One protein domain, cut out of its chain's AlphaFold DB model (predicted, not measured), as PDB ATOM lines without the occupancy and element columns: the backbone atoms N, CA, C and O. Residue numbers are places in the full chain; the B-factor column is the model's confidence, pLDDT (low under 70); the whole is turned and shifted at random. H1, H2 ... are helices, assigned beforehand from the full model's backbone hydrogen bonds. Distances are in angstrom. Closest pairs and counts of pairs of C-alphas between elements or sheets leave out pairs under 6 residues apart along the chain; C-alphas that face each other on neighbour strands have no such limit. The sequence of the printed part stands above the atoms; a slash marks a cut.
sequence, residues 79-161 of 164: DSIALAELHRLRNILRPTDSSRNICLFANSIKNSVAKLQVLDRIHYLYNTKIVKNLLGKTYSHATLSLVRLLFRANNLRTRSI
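AT A GLANCE: This is residues 79 to 161 of the 164 residues of an uncharacterized protein of Eumeta variegata (UniProt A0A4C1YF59). Four helices stand side by side around a common long axis, at the four corners of a small bundle: the longest, H2, has H1 and H5 as its neighbours, and the shorter H4 fills the corner diagonally across from it. H1 and H4 run one way and H2 and H5 the opposite way, and the H4 to H5 side is the less closely packed; the short H3 sits at one end, where the chain passes from H2 over to H4. The printed part has 83 residues with five named helices, H1 to H5 in order along the chain, no named strand, and is all helix. It is compact, with a radius of gyration of the C-alphas of 12.5 A, and its C-alphas span 37 by 27 by 21 A.

IN THESE COORDINATES: The longest helix, H2, holds residues 99 to 118 and measures 28.7 A from C-alpha 99 at (191.895, 224.564, 176.611) to C-alpha 118. H1, residues 79 to 91, is 18.3 A long and begins at C-alpha 79 at (169.338, 201.156, 184.557). H5, residues 141 to 159, is 27.0 A long and ends at C-alpha 159 at (189.465, 192.596, 185.384). H4, residues 128 to 136, measures 12.1 A, and H3, residues 122 to 126, 7.8 A.

HOW THE PARTS SIT: H2 and H1 form a helical hairpin; they touch at a shallow tilt of 15 degrees, opposite ways, their closest C-alphas being those of Ala 82 and Leu 116, 6.1 A apart. H2 touches H1 with residues 109 to 116 alone. With residues 102 to 110 alone H2 touches H5, at a shallow tilt of 14 degrees, the same way; the closest C-alphas are those of Ile 102 and Thr 143, 7.5 A apart. H1, with residues 86 to 90 alone, touches H4 at a shallow tilt of 30 degrees, the same way, with the C-alphas of Arg 90 and Asn 133 closest at 6.7 A. The helix packing is mostly aligned, these three touching pairs being at a shallow tilt. H4 and H5 are close but not clearly touching, the C-alphas of Leu 135 and Leu 144 being closest at 6.7 A. H3 is close to but not clearly touching H2, with the C-alphas of Leu 116 and Ile 122 closest at 4.9 A, and H3 and H5 are near each other. H1 and H5 are apart, and so are H2 and H4. In H1, H2 and H4 every O i to N i+4 pair is within hydrogen-bond range; in H5 14 of 15 are, and in H3 0 of 1, beside 2 of 2 O i to N i+3 pairs.

THE WHOLE: The two C-alphas farthest apart are those of Asp 97 and Ile 161, 38.0 A. The printed part has no cut, and no link is long: H1 to H2 is short, and the other three are tight. The mean pLDDT of the printed part is 76.0; residues 138 to 161, of which 141 to 159 belong to H5, are under 70.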
ATOM      1  N   ASP A  79     169.268 201.202 186.023       94.00
ATOM      2  CA  ASP A  79     169.338 201.156 184.557       94.00
ATOM      3  C   ASP A  79     168.790 202.435 183.918       94.00
ATOM      4  O   ASP A  79     169.408 202.999 183.019       94.00
ATOM      5  N   SER A  80     167.664 202.955 184.411       95.00
ATOM      6  CA  SER A  80     167.088 204.203 183.900       95.00
ATOM      7  C   SER A  80     168.010 205.399 184.148       95.00
ATOM      8  O   SER A  80     168.142 206.268 183.286       95.00
ATOM      9  N   ILE A  81     168.679 205.437 185.304       95.50
ATOM     10  CA  ILE A  81     169.676 206.467 185.627       95.50
ATOM     11  C   ILE A  81     170.896 206.328 184.714       95.50
ATOM     12  O   ILE A  81     171.343 207.324 184.145       95.50
ATOM     13  N   ALA A  82     171.400 205.108 184.519       93.44
ATOM     14  CA  ALA A  82     172.518 204.841 183.625       93.44
ATOM     15  C   ALA A  82     172.192 205.277 182.187       93.44
ATOM     16  O   ALA A  82     172.941 206.048 181.592       93.44
ATOM     17  N   LEU A  83     171.036 204.879 181.652       93.12
ATOM     18  CA  LEU A  83     170.586 205.265 180.312       93.12
ATOM     19  C   LEU A  83     170.404 206.782 180.166       93.12
ATOM     20  O   LEU A  83     170.772 207.347 179.132       93.12
ATOM     21  N   ALA A  84     169.886 207.465 181.189       93.69
ATOM     22  CA  ALA A  84     169.774 208.922 181.189       93.69
ATOM     23  C   ALA A  84     171.148 209.616 181.170       93.69
ATOM     24  O   ALA A  84     171.315 210.633 180.487       93.69
ATOM     25  N   GLU A  85     172.140 209.052 181.861       91.94
ATOM     26  CA  GLU A  85     173.516 209.546 181.851       91.94
ATOM     27  C   GLU A  85     174.175 209.326 180.478       91.94
ATOM     28  O   GLU A  85     174.804 210.238 179.939       91.94
ATOM     29  N   LEU A  86     173.961 208.168 179.844       89.75
ATOM     30  CA  LEU A  86     174.432 207.907 178.476       89.75
ATOM     31  C   LEU A  86     173.786 208.845 177.459       89.75
ATOM     32  O   LEU A  86     174.457 209.357 176.560       89.75
ATOM     33  N   HIS A  87     172.482 209.095 177.596       91.00
ATOM     34  CA  HIS A  87     171.779 210.048 176.750       91.00
ATOM     35  C   HIS A  87     172.371 211.454 176.903       91.00
ATOM     36  O   HIS A  87     172.601 212.141 175.908       91.00
ATOM     37  N   ARG A  88     172.684 211.867 178.136       89.88
ATOM     38  CA  ARG A  88     173.365 213.136 178.412       89.88
ATOM     39  C   ARG A  88     174.736 213.183 177.738       89.88
ATOM     40  O   ARG A  88     174.993 214.133 177.006       89.88
ATOM     41  N   LEU A  89     175.571 212.152 177.907       85.88
ATOM     42  CA  LEU A  89     176.880 212.026 177.251       85.88
ATOM     43  C   LEU A  89     176.785 212.167 175.726       85.88
ATOM     44  O   LEU A  89     177.533 212.935 175.110       85.88
ATOM     45  N   ARG A  90     175.815 211.480 175.111       84.69
ATOM     46  CA  ARG A  90     175.560 211.542 173.665       84.69
ATOM     47  C   ARG A  90     175.168 212.938 173.190       84.69
ATOM     48  O   ARG A  90     175.404 213.263 172.031       84.69
ATOM     49  N   ASN A  91     174.637 213.785 174.064       87.06
ATOM     50  CA  ASN A  91     174.206 215.140 173.726       87.06
ATOM     51  C   ASN A  91     175.150 216.236 174.241       87.06
ATOM     52  O   ASN A  91     174.868 217.411 174.035       87.06
ATOM     53  N   ILE A  92     176.283 215.889 174.869       83.12
ATOM     54  CA  ILE A  92     177.301 216.889 175.216       83.12
ATOM     55  C   ILE A  92     177.763 217.586 173.933       83.12
ATOM     56  O   ILE A  92     178.125 216.917 172.960       83.12
ATOM     57  N   LEU A  93     177.741 218.917 173.944       79.06
ATOM     58  CA  LEU A  93     178.206 219.734 172.830       79.06
ATOM     59  C   LEU A  93     179.691 219.506 172.566       79.06
ATOM     60  O   LEU A  93     180.477 219.220 173.471       79.06
ATOM     61  N   ARG A  94     180.066 219.653 171.298       78.75
ATOM     62  CA  ARG A  94     181.466 219.613 170.898       78.75
ATOM     63  C   ARG A  94     182.218 220.747 171.615       78.75
ATOM     64  O   ARG A  94     181.740 221.881 171.553       78.75
ATOM     65  N   PRO A  95     183.334 220.478 172.319       79.19
ATOM     66  CA  PRO A  95     184.110 221.553 172.919       79.19
ATOM     67  C   PRO A  95     184.702 222.425 171.808       79.19
ATOM     68  O   PRO A  95     185.119 221.903 170.774       79.19
ATOM     69  N   THR A  96     184.732 223.741 172.019       77.94
ATOM     70  CA  THR A  96     185.531 224.637 171.171       77.94
ATOM     71  C   THR A  96     187.020 224.439 171.466       77.94
ATOM     72  O   THR A  96     187.372 223.851 172.491       77.94
ATOM     73  N   ASP A  97     187.898 224.975 170.618       74.12
ATOM     74  CA  ASP A  97     189.353 224.770 170.716       74.12
ATOM     75  C   ASP A  97     190.028 225.464 171.914       74.12
ATOM     76  O   ASP A  97     191.250 225.440 172.052       74.12
ATOM     77  N   SER A  98     189.257 226.055 172.835       82.44
ATOM     78  CA  SER A  98     189.824 226.577 174.075       82.44
ATOM     79  C   SER A  98     190.202 225.435 175.026       82.44
ATOM     80  O   SER A  98     189.417 224.518 175.295       82.44
ATOM     81  N   SER A  99     191.398 225.522 175.611       77.06
ATOM     82  CA  SER A  99     191.895 224.564 176.611       77.06
ATOM     83  C   SER A  99     190.914 224.369 177.775       77.06
ATOM     84  O   SER A  99     190.683 223.245 178.230       77.06
ATOM     85  N   ARG A 100     190.256 225.454 178.209       83.19
ATOM     86  CA  ARG A 100     189.202 225.437 179.231       83.19
ATOM     87  C   ARG A 100     188.023 224.550 178.829       83.19
ATOM     88  O   ARG A 100     187.595 223.719 179.628       83.19
ATOM     89  N   ASN A 101     187.501 224.700 177.613       82.00
ATOM     90  CA  ASN A 101     186.330 223.943 177.168       82.00
ATOM     91  C   ASN A 101     186.655 222.460 176.962       82.00
ATOM     92  O   ASN A 101     185.838 221.604 177.303       82.00
ATOM     93  N   ILE A 102     187.868 222.147 176.506       78.94
ATOM     94  CA  ILE A 102     188.367 220.769 176.432       78.94
ATOM     95  C   ILE A 102     188.435 220.140 177.834       78.94
ATOM     96  O   ILE A 102     187.980 219.008 178.019       78.94
ATOM     97  N   CYS A 103     188.931 220.873 178.837       80.88
ATOM     98  CA  CYS A 103     188.982 220.404 180.225       80.88
ATOM     99  C   CYS A 103     187.579 220.147 180.809       80.88
ATOM    100  O   CYS A 103     187.329 219.092 181.394       80.88
ATOM    101  N   LEU A 104     186.627 221.062 180.592       83.81
ATOM    102  CA  LEU A 104     185.235 220.887 181.031       83.81
ATOM    103  C   LEU A 104     184.572 219.667 180.372       83.81
ATOM    104  O   LEU A 104     183.882 218.895 181.044       83.81
ATOM    105  N   PHE A 105     184.818 219.455 179.078       83.44
ATOM    106  CA  PHE A 105     184.343 218.280 178.350       83.44
ATOM    107  C   PHE A 105     184.922 216.981 178.928       83.44
ATOM    108  O   PHE A 105     184.171 216.052 179.237       83.44
ATOM    109  N   ALA A 106     186.239 216.934 179.148       80.31
ATOM    110  CA  ALA A 106     186.922 215.791 179.750       80.31
ATOM    111  C   ALA A 106     186.388 215.462 181.154       80.31
ATOM    112  O   ALA A 106     186.081 214.303 181.443       80.31
ATOM    113  N   ASN A 107     186.201 216.475 182.005       83.44
ATOM    114  CA  ASN A 107     185.625 216.300 183.339       83.44
ATOM    115  C   ASN A 107     184.187 215.773 183.282       83.44
ATOM    116  O   ASN A 107     183.826 214.889 184.056       83.44
ATOM    117  N   SER A 108     183.374 216.252 182.338       85.50
ATOM    118  CA  SER A 108     182.009 215.752 182.144       85.50
ATOM    119  C   SER A 108     181.989 214.263 181.776       85.50
ATOM    120  O   SER A 108     181.173 213.509 182.315       85.50
ATOM    121  N   ILE A 109     182.916 213.807 180.921       84.56
ATOM    122  CA  ILE A 109     183.082 212.378 180.605       84.56
ATOM    123  C   ILE A 109     183.515 211.602 181.848       84.56
ATOM    124  O   ILE A 109     182.867 210.617 182.201       84.56
ATOM    125  N   LYS A 110     184.561 212.061 182.546       84.62
ATOM    126  CA  LYS A 110     185.081 211.411 183.760       84.62
ATOM    127  C   LYS A 110     183.994 211.238 184.825       84.62
ATOM    128  O   LYS A 110     183.852 210.148 185.371       84.62
ATOM    129  N   ASN A 111     183.187 212.271 185.064       86.88
ATOM    130  CA  ASN A 111     182.084 212.224 186.025       86.88
ATOM    131  C   ASN A 111     181.000 211.217 185.618       86.88
ATOM    132  O   ASN A 111     180.460 210.520 186.472       86.88
ATOM    133  N   SER A 112     180.706 211.104 184.322       87.69
ATOM    134  CA  SER A 112     179.725 210.133 183.818       87.69
ATOM    135  C   SER A 112     180.215 208.701 183.989       87.69
ATOM    136  O   SER A 112     179.466 207.834 184.426       87.69
ATOM    137  N   VAL A 113     181.489 208.463 183.669       86.19
ATOM    138  CA  VAL A 113     182.145 207.166 183.849       86.19
ATOM    139  C   VAL A 113     182.123 206.771 185.325       86.19
ATOM    140  O   VAL A 113     181.655 205.684 185.646       86.19
ATOM    141  N   ALA A 114     182.537 207.671 186.222       86.25
ATOM    142  CA  ALA A 114     182.500 207.434 187.662       86.25
ATOM    143  C   ALA A 114     181.074 207.139 188.159       86.25
ATOM    144  O   ALA A 114     180.869 206.190 188.911       86.25
ATOM    145  N   LYS A 115     180.070 207.893 187.687       88.44
ATOM    146  CA  LYS A 115     178.665 207.635 188.027       88.44
ATOM    147  C   LYS A 115     178.231 206.234 187.582       88.44
ATOM    148  O   LYS A 115     177.616 205.520 188.364       88.44
ATOM    149  N   LEU A 116     178.564 205.816 186.361       89.81
ATOM    150  CA  LEU A 116     178.221 204.483 185.856       89.81
ATOM    151  C   LEU A 116     178.937 203.356 186.612       89.81
ATOM    152  O   LEU A 116     178.371 202.276 186.739       89.81
ATOM    153  N   GLN A 117     180.141 203.598 187.134       88.38
ATOM    154  CA  GLN A 117     180.833 202.645 188.011       88.38
ATOM    155  C   GLN A 117     180.123 202.488 189.351       88.38
ATOM    156  O   GLN A 117     179.875 201.367 189.770       88.38
ATOM    157  N   VAL A 118     179.749 203.598 189.993       87.69
ATOM    158  CA  VAL A 118     179.003 203.572 191.265       87.69
ATOM    159  C   VAL A 118     177.644 202.885 191.104       87.69
ATOM    160  O   VAL A 118     177.174 202.226 192.022       87.69
ATOM    161  N   LEU A 119     177.022 203.012 189.930       89.50
ATOM    162  CA  LEU A 119     175.774 202.324 189.598       89.50
ATOM    163  C   LEU A 119     175.956 200.833 189.261       89.50
ATOM    164  O   LEU A 119     174.952 200.169 189.020       89.50
ATOM    165  N   ASP A 120     177.189 200.325 189.181       89.75
ATOM    166  CA  ASP A 120     177.520 198.996 188.647       89.75
ATOM    167  C   ASP A 120     176.953 198.757 187.230       89.75
ATOM    168  O   ASP A 120     176.399 197.719 186.870       89.75
ATOM    169  N   ARG A 121     177.019 199.800 186.399       91.44
ATOM    170  CA  ARG A 121     176.479 199.840 185.029       91.44
ATOM    171  C   ARG A 121     177.499 200.347 184.017       91.44
ATOM    172  O   ARG A 121     177.156 200.863 182.952       91.44
ATOM    173  N   ILE A 122     178.781 200.168 184.333       85.62
ATOM    174  CA  ILE A 122     179.896 200.576 183.473       85.62
ATOM    175  C   ILE A 122     179.876 199.863 182.114       85.62
ATOM    176  O   ILE A 122     180.286 200.443 181.109       85.62
ATOM    177  N   HIS A 123     179.318 198.649 182.064       82.81
ATOM    178  CA  HIS A 123     179.227 197.833 180.857       82.81
ATOM    179  C   HIS A 123     178.430 198.491 179.722       82.81
ATOM    180  O   HIS A 123     178.681 198.208 178.552       82.81
ATOM    181  N   TYR A 124     177.530 199.437 180.015       85.69
ATOM    182  CA  TYR A 124     176.849 200.186 178.958       85.69
ATOM    183  C   TYR A 124     177.805 201.009 178.082       85.69
ATOM    184  O   TYR A 124     177.498 201.278 176.918       85.69
ATOM    185  N   LEU A 125     178.974 201.395 178.605       80.44
ATOM    186  CA  LEU A 125     179.989 202.113 177.836       80.44
ATOM    187  C   LEU A 125     180.757 201.221 176.854       80.44
ATOM    188  O   LEU A 125     181.445 201.748 175.981       80.44
ATOM    189  N   TYR A 126     180.602 199.897 176.927       78.81
ATOM    190  CA  TYR A 126     181.182 198.972 175.946       78.81
ATOM    191  C   TYR A 126     180.468 199.035 174.591       78.81
ATOM    192  O   TYR A 126     180.972 198.527 173.590       78.81
ATOM    193  N   ASN A 127     179.315 199.708 174.523       78.94
ATOM    194  CA  ASN A 127     178.621 199.938 173.270       78.94
ATOM    195  C   ASN A 127     179.468 200.814 172.333       78.94
ATOM    196  O   ASN A 127     179.661 202.016 172.548       78.94
ATOM    197  N   THR A 128     179.911 200.212 171.231       73.88
ATOM    198  CA  THR A 128     180.794 200.847 170.250       73.88
ATOM    199  C   THR A 128     180.184 202.107 169.622       73.88
ATOM    200  O   THR A 128     180.930 203.006 169.238       73.88
ATOM    201  N   LYS A 129     178.848 202.244 169.568       78.00
ATOM    202  CA  LYS A 129     178.173 203.461 169.072       78.00
ATOM    203  C   LYS A 129     178.413 204.664 169.983       78.00
ATOM    204  O   LYS A 129     178.601 205.772 169.485       78.00
ATOM    205  N   ILE A 130     178.431 204.459 171.300       76.81
ATOM    206  CA  ILE A 130     178.651 205.529 172.285       76.81
ATOM    207  C   ILE A 130     180.099 206.000 172.215       76.81
ATOM    208  O   ILE A 130     180.357 207.198 172.111       76.81
ATOM    209  N   VAL A 131     181.037 205.054 172.170       74.56
ATOM    210  CA  VAL A 131     182.461 205.357 172.009       74.56
ATOM    211  C   VAL A 131     182.696 206.121 170.704       74.56
ATOM    212  O   VAL A 131     183.288 207.196 170.730       74.56
ATOM    213  N   LYS A 132     182.159 205.644 169.573       76.81
ATOM    214  CA  LYS A 132     182.264 206.339 168.278       76.81
ATOM    215  C   LYS A 132     181.670 207.751 168.317       76.81
ATOM    216  O   LYS A 132     182.294 208.673 167.800       76.81
ATOM    217  N   ASN A 133     180.511 207.942 168.955       82.50
ATOM    218  CA  ASN A 133     179.899 209.266 169.106       82.50
ATOM    219  C   ASN A 133     180.795 210.235 169.888       82.50
ATOM    220  O   ASN A 133     180.951 211.384 169.480       82.50
ATOM    221  N   LEU A 134     181.401 209.777 170.985       75.62
ATOM    222  CA  LEU A 134     182.310 210.598 171.785       75.62
ATOM    223  C   LEU A 134     183.596 210.926 171.020       75.62
ATOM    224  O   LEU A 134     184.032 212.074 171.037       75.62
ATOM    225  N   LEU A 135     184.166 209.954 170.301       76.00
ATOM    226  CA  LEU A 135     185.363 210.156 169.480       76.00
ATOM    227  C   LEU A 135     185.116 211.177 168.360       76.00
ATOM    228  O   LEU A 135     185.929 212.080 168.175       76.00
ATOM    229  N   GLY A 136     183.964 211.102 167.682       76.69
ATOM    230  CA  GLY A 136     183.588 212.041 166.618       76.69
ATOM    231  C   GLY A 136     183.440 213.497 167.078       76.69
ATOM    232  O   GLY A 136     183.506 214.412 166.263       76.69
ATOM    233  N   LYS A 137     183.290 213.739 168.386       76.50
ATOM    234  CA  LYS A 137     183.224 215.090 168.968       76.50
ATOM    235  C   LYS A 137     184.588 215.667 169.333       76.50
ATOM    236  O   LYS A 137     184.681 216.837 169.686       76.50
ATOM    237  N   THR A 138     185.660 214.899 169.238       67.81
ATOM    238  CA  THR A 138     187.006 215.389 169.553       67.81
ATOM    239  C   THR A 138     187.736 215.819 168.275       67.81
ATOM    240  O   THR A 138     187.488 215.247 167.217       67.81
ATOM    241  N   TYR A 139     188.566 216.868 168.338       59.47
ATOM    242  CA  TYR A 139     189.404 217.337 167.214       59.47
ATOM    243  C   TYR A 139     190.904 217.077 167.435       59.47
ATOM    244  O   TYR A 139     191.692 217.151 166.501       59.47
ATOM    245  N   SER A 140     191.311 216.765 168.668       58.09
ATOM    246  CA  SER A 140     192.715 216.735 169.081       58.09
ATOM    247  C   SER A 140     193.147 215.341 169.527       58.09
ATOM    248  O   SER A 140     192.438 214.655 170.273       58.09
ATOM    249  N   HIS A 141     194.359 214.957 169.118       57.12
ATOM    250  CA  HIS A 141     195.046 213.740 169.550       57.12
ATOM    251  C   HIS A 141     195.128 213.639 171.090       57.12
ATOM    252  O   HIS A 141     195.068 212.542 171.641       57.12
ATOM    253  N   ALA A 142     195.168 214.771 171.810       53.50
ATOM    254  CA  ALA A 142     195.205 214.809 173.274       53.50
ATOM    255  C   ALA A 142     193.879 214.364 173.918       53.50
ATOM    256  O   ALA A 142     193.873 213.545 174.839       53.50
ATOM    257  N   THR A 143     192.739 214.837 173.404       56.66
ATOM    258  CA  THR A 143     191.413 214.437 173.903       56.66
ATOM    259  C   THR A 143     191.119 212.976 173.553       56.66
ATOM    260  O   THR A 143     190.558 212.246 174.367       56.66
ATOM    261  N   LEU A 144     191.575 212.519 172.382       59.69
ATOM    262  CA  LEU A 144     191.540 211.114 171.963       59.69
ATOM    263  C   LEU A 144     192.337 210.203 172.902       59.69
ATOM    264  O   LEU A 144     191.823 209.166 173.329       59.69
ATOM    265  N   SER A 145     193.565 210.588 173.254       59.28
ATOM    266  CA  SER A 145     194.401 209.850 174.206       59.28
ATOM    267  C   SER A 145     193.772 209.794 175.592       59.28
ATOM    268  O   SER A 145     193.753 208.725 176.195       59.28
ATOM    269  N   LEU A 146     193.182 210.891 176.075       60.28
ATOM    270  CA  LEU A 146     192.525 210.929 177.382       60.28
ATOM    271  C   LEU A 146     191.273 210.041 177.422       60.28
ATOM    272  O   LEU A 146     191.092 209.265 178.356       60.28
ATOM    273  N   VAL A 147     190.433 210.105 176.384       65.25
ATOM    274  CA  VAL A 147     189.242 209.256 176.258       65.25
ATOM    275  C   VAL A 147     189.648 207.779 176.200       65.25
ATOM    276  O   VAL A 147     189.111 206.964 176.948       65.25
ATOM    277  N   ARG A 148     190.653 207.424 175.389       65.00
ATOM    278  CA  ARG A 148     191.182 206.052 175.305       65.00
ATOM    279  C   ARG A 148     191.806 205.582 176.619       65.00
ATOM    280  O   ARG A 148     191.551 204.450 177.015       65.00
ATOM    281  N   LEU A 149     192.579 206.425 177.303       62.62
ATOM    282  CA  LEU A 149     193.192 206.109 178.596       62.62
ATOM    283  C   LEU A 149     192.123 205.880 179.670       62.62
ATOM    284  O   LEU A 149     192.202 204.895 180.396       62.62
ATOM    285  N   LEU A 150     191.092 206.730 179.728       63.91
ATOM    286  CA  LEU A 150     189.968 206.562 180.651       63.91
ATOM    287  C   LEU A 150     189.220 205.251 180.386       63.91
ATOM    288  O   LEU A 150     188.916 204.526 181.328       63.91
ATOM    289  N   PHE A 151     188.962 204.889 179.128       66.38
ATOM    290  CA  PHE A 151     188.315 203.609 178.821       66.38
ATOM    291  C   PHE A 151     189.227 202.399 179.093       66.38
ATOM    292  O   PHE A 151     188.764 201.383 179.608       66.38
ATOM    293  N   ARG A 152     190.534 202.504 178.821       63.97
ATOM    294  CA  ARG A 152     191.506 201.413 179.018       63.97
ATOM    295  C   ARG A 152     191.822 201.170 180.496       63.97
ATOM    296  O   ARG A 152     191.817 200.023 180.925       63.97
ATOM    297  N   ALA A 153     192.021 202.227 181.283       55.25
ATOM    298  CA  ALA A 153     192.248 202.132 182.726       55.25
ATOM    299  C   ALA A 153     191.044 201.518 183.457       55.25
ATOM    300  O   ALA A 153     191.221 200.754 184.402       55.25
ATOM    301  N   ASN A 154     189.823 201.786 182.986       56.78
ATOM    302  CA  ASN A 154     188.617 201.200 183.571       56.78
ATOM    303  C   ASN A 154     188.401 199.733 183.176       56.78
ATOM    304  O   ASN A 154     187.994 198.956 184.032       56.78
ATOM    305  N   ASN A 155     188.751 199.329 181.949       57.91
ATOM    306  CA  ASN A 155     188.754 197.912 181.551       57.91
ATOM    307  C   ASN A 155     189.801 197.070 182.301       57.91
ATOM    308  O   ASN A 155     189.616 195.868 182.466       57.91
ATOM    309  N   LEU A 156     190.907 197.678 182.738       48.06
ATOM    310  CA  LEU A 156     191.911 196.999 183.564       48.06
ATOM    311  C   LEU A 156     191.447 196.862 185.021       48.06
ATOM    312  O   LEU A 156     191.668 195.822 185.628       48.06
ATOM    313  N   ARG A 157     190.749 197.870 185.563       49.12
ATOM    314  CA  ARG A 157     190.255 197.847 186.949       49.12
ATOM    315  C   ARG A 157     189.138 196.831 187.185       49.12
ATOM    316  O   ARG A 157     189.106 196.249 188.259       49.12
ATOM    317  N   THR A 158     188.250 196.599 186.216       45.56
ATOM    318  CA  THR A 158     187.197 195.572 186.335       45.56
ATOM    319  C   THR A 158     187.767 194.154 186.288       45.56
ATOM    320  O   THR A 158     187.374 193.316 187.091       45.56
ATOM    321  N   ARG A 159     188.780 193.901 185.446       41.62
ATOM    322  CA  ARG A 159     189.465 192.596 185.384       41.62
ATOM    323  C   ARG A 159     190.221 192.227 186.663       41.62
ATOM    324  O   ARG A 159     190.391 191.050 186.937       41.62
ATOM    325  N   SER A 160     190.668 193.204 187.452       34.94
ATOM    326  CA  SER A 160     191.325 192.943 188.741       34.94
ATOM    327  C   SER A 160     190.353 192.594 189.876       34.94
ATOM    328  O   SER A 160     190.812 192.178 190.934       34.94
ATOM    329  N   ILE A 161     189.042 192.783 189.684       42.41
ATOM    330  CA  ILE A 161     188.009 192.486 190.693       42.41
ATOM    331  C   ILE A 161     187.349 191.120 190.420       42.41
ATOM    332  O   ILE A 161     186.898 190.477 191.355       42.41
TER     333      ILE A 161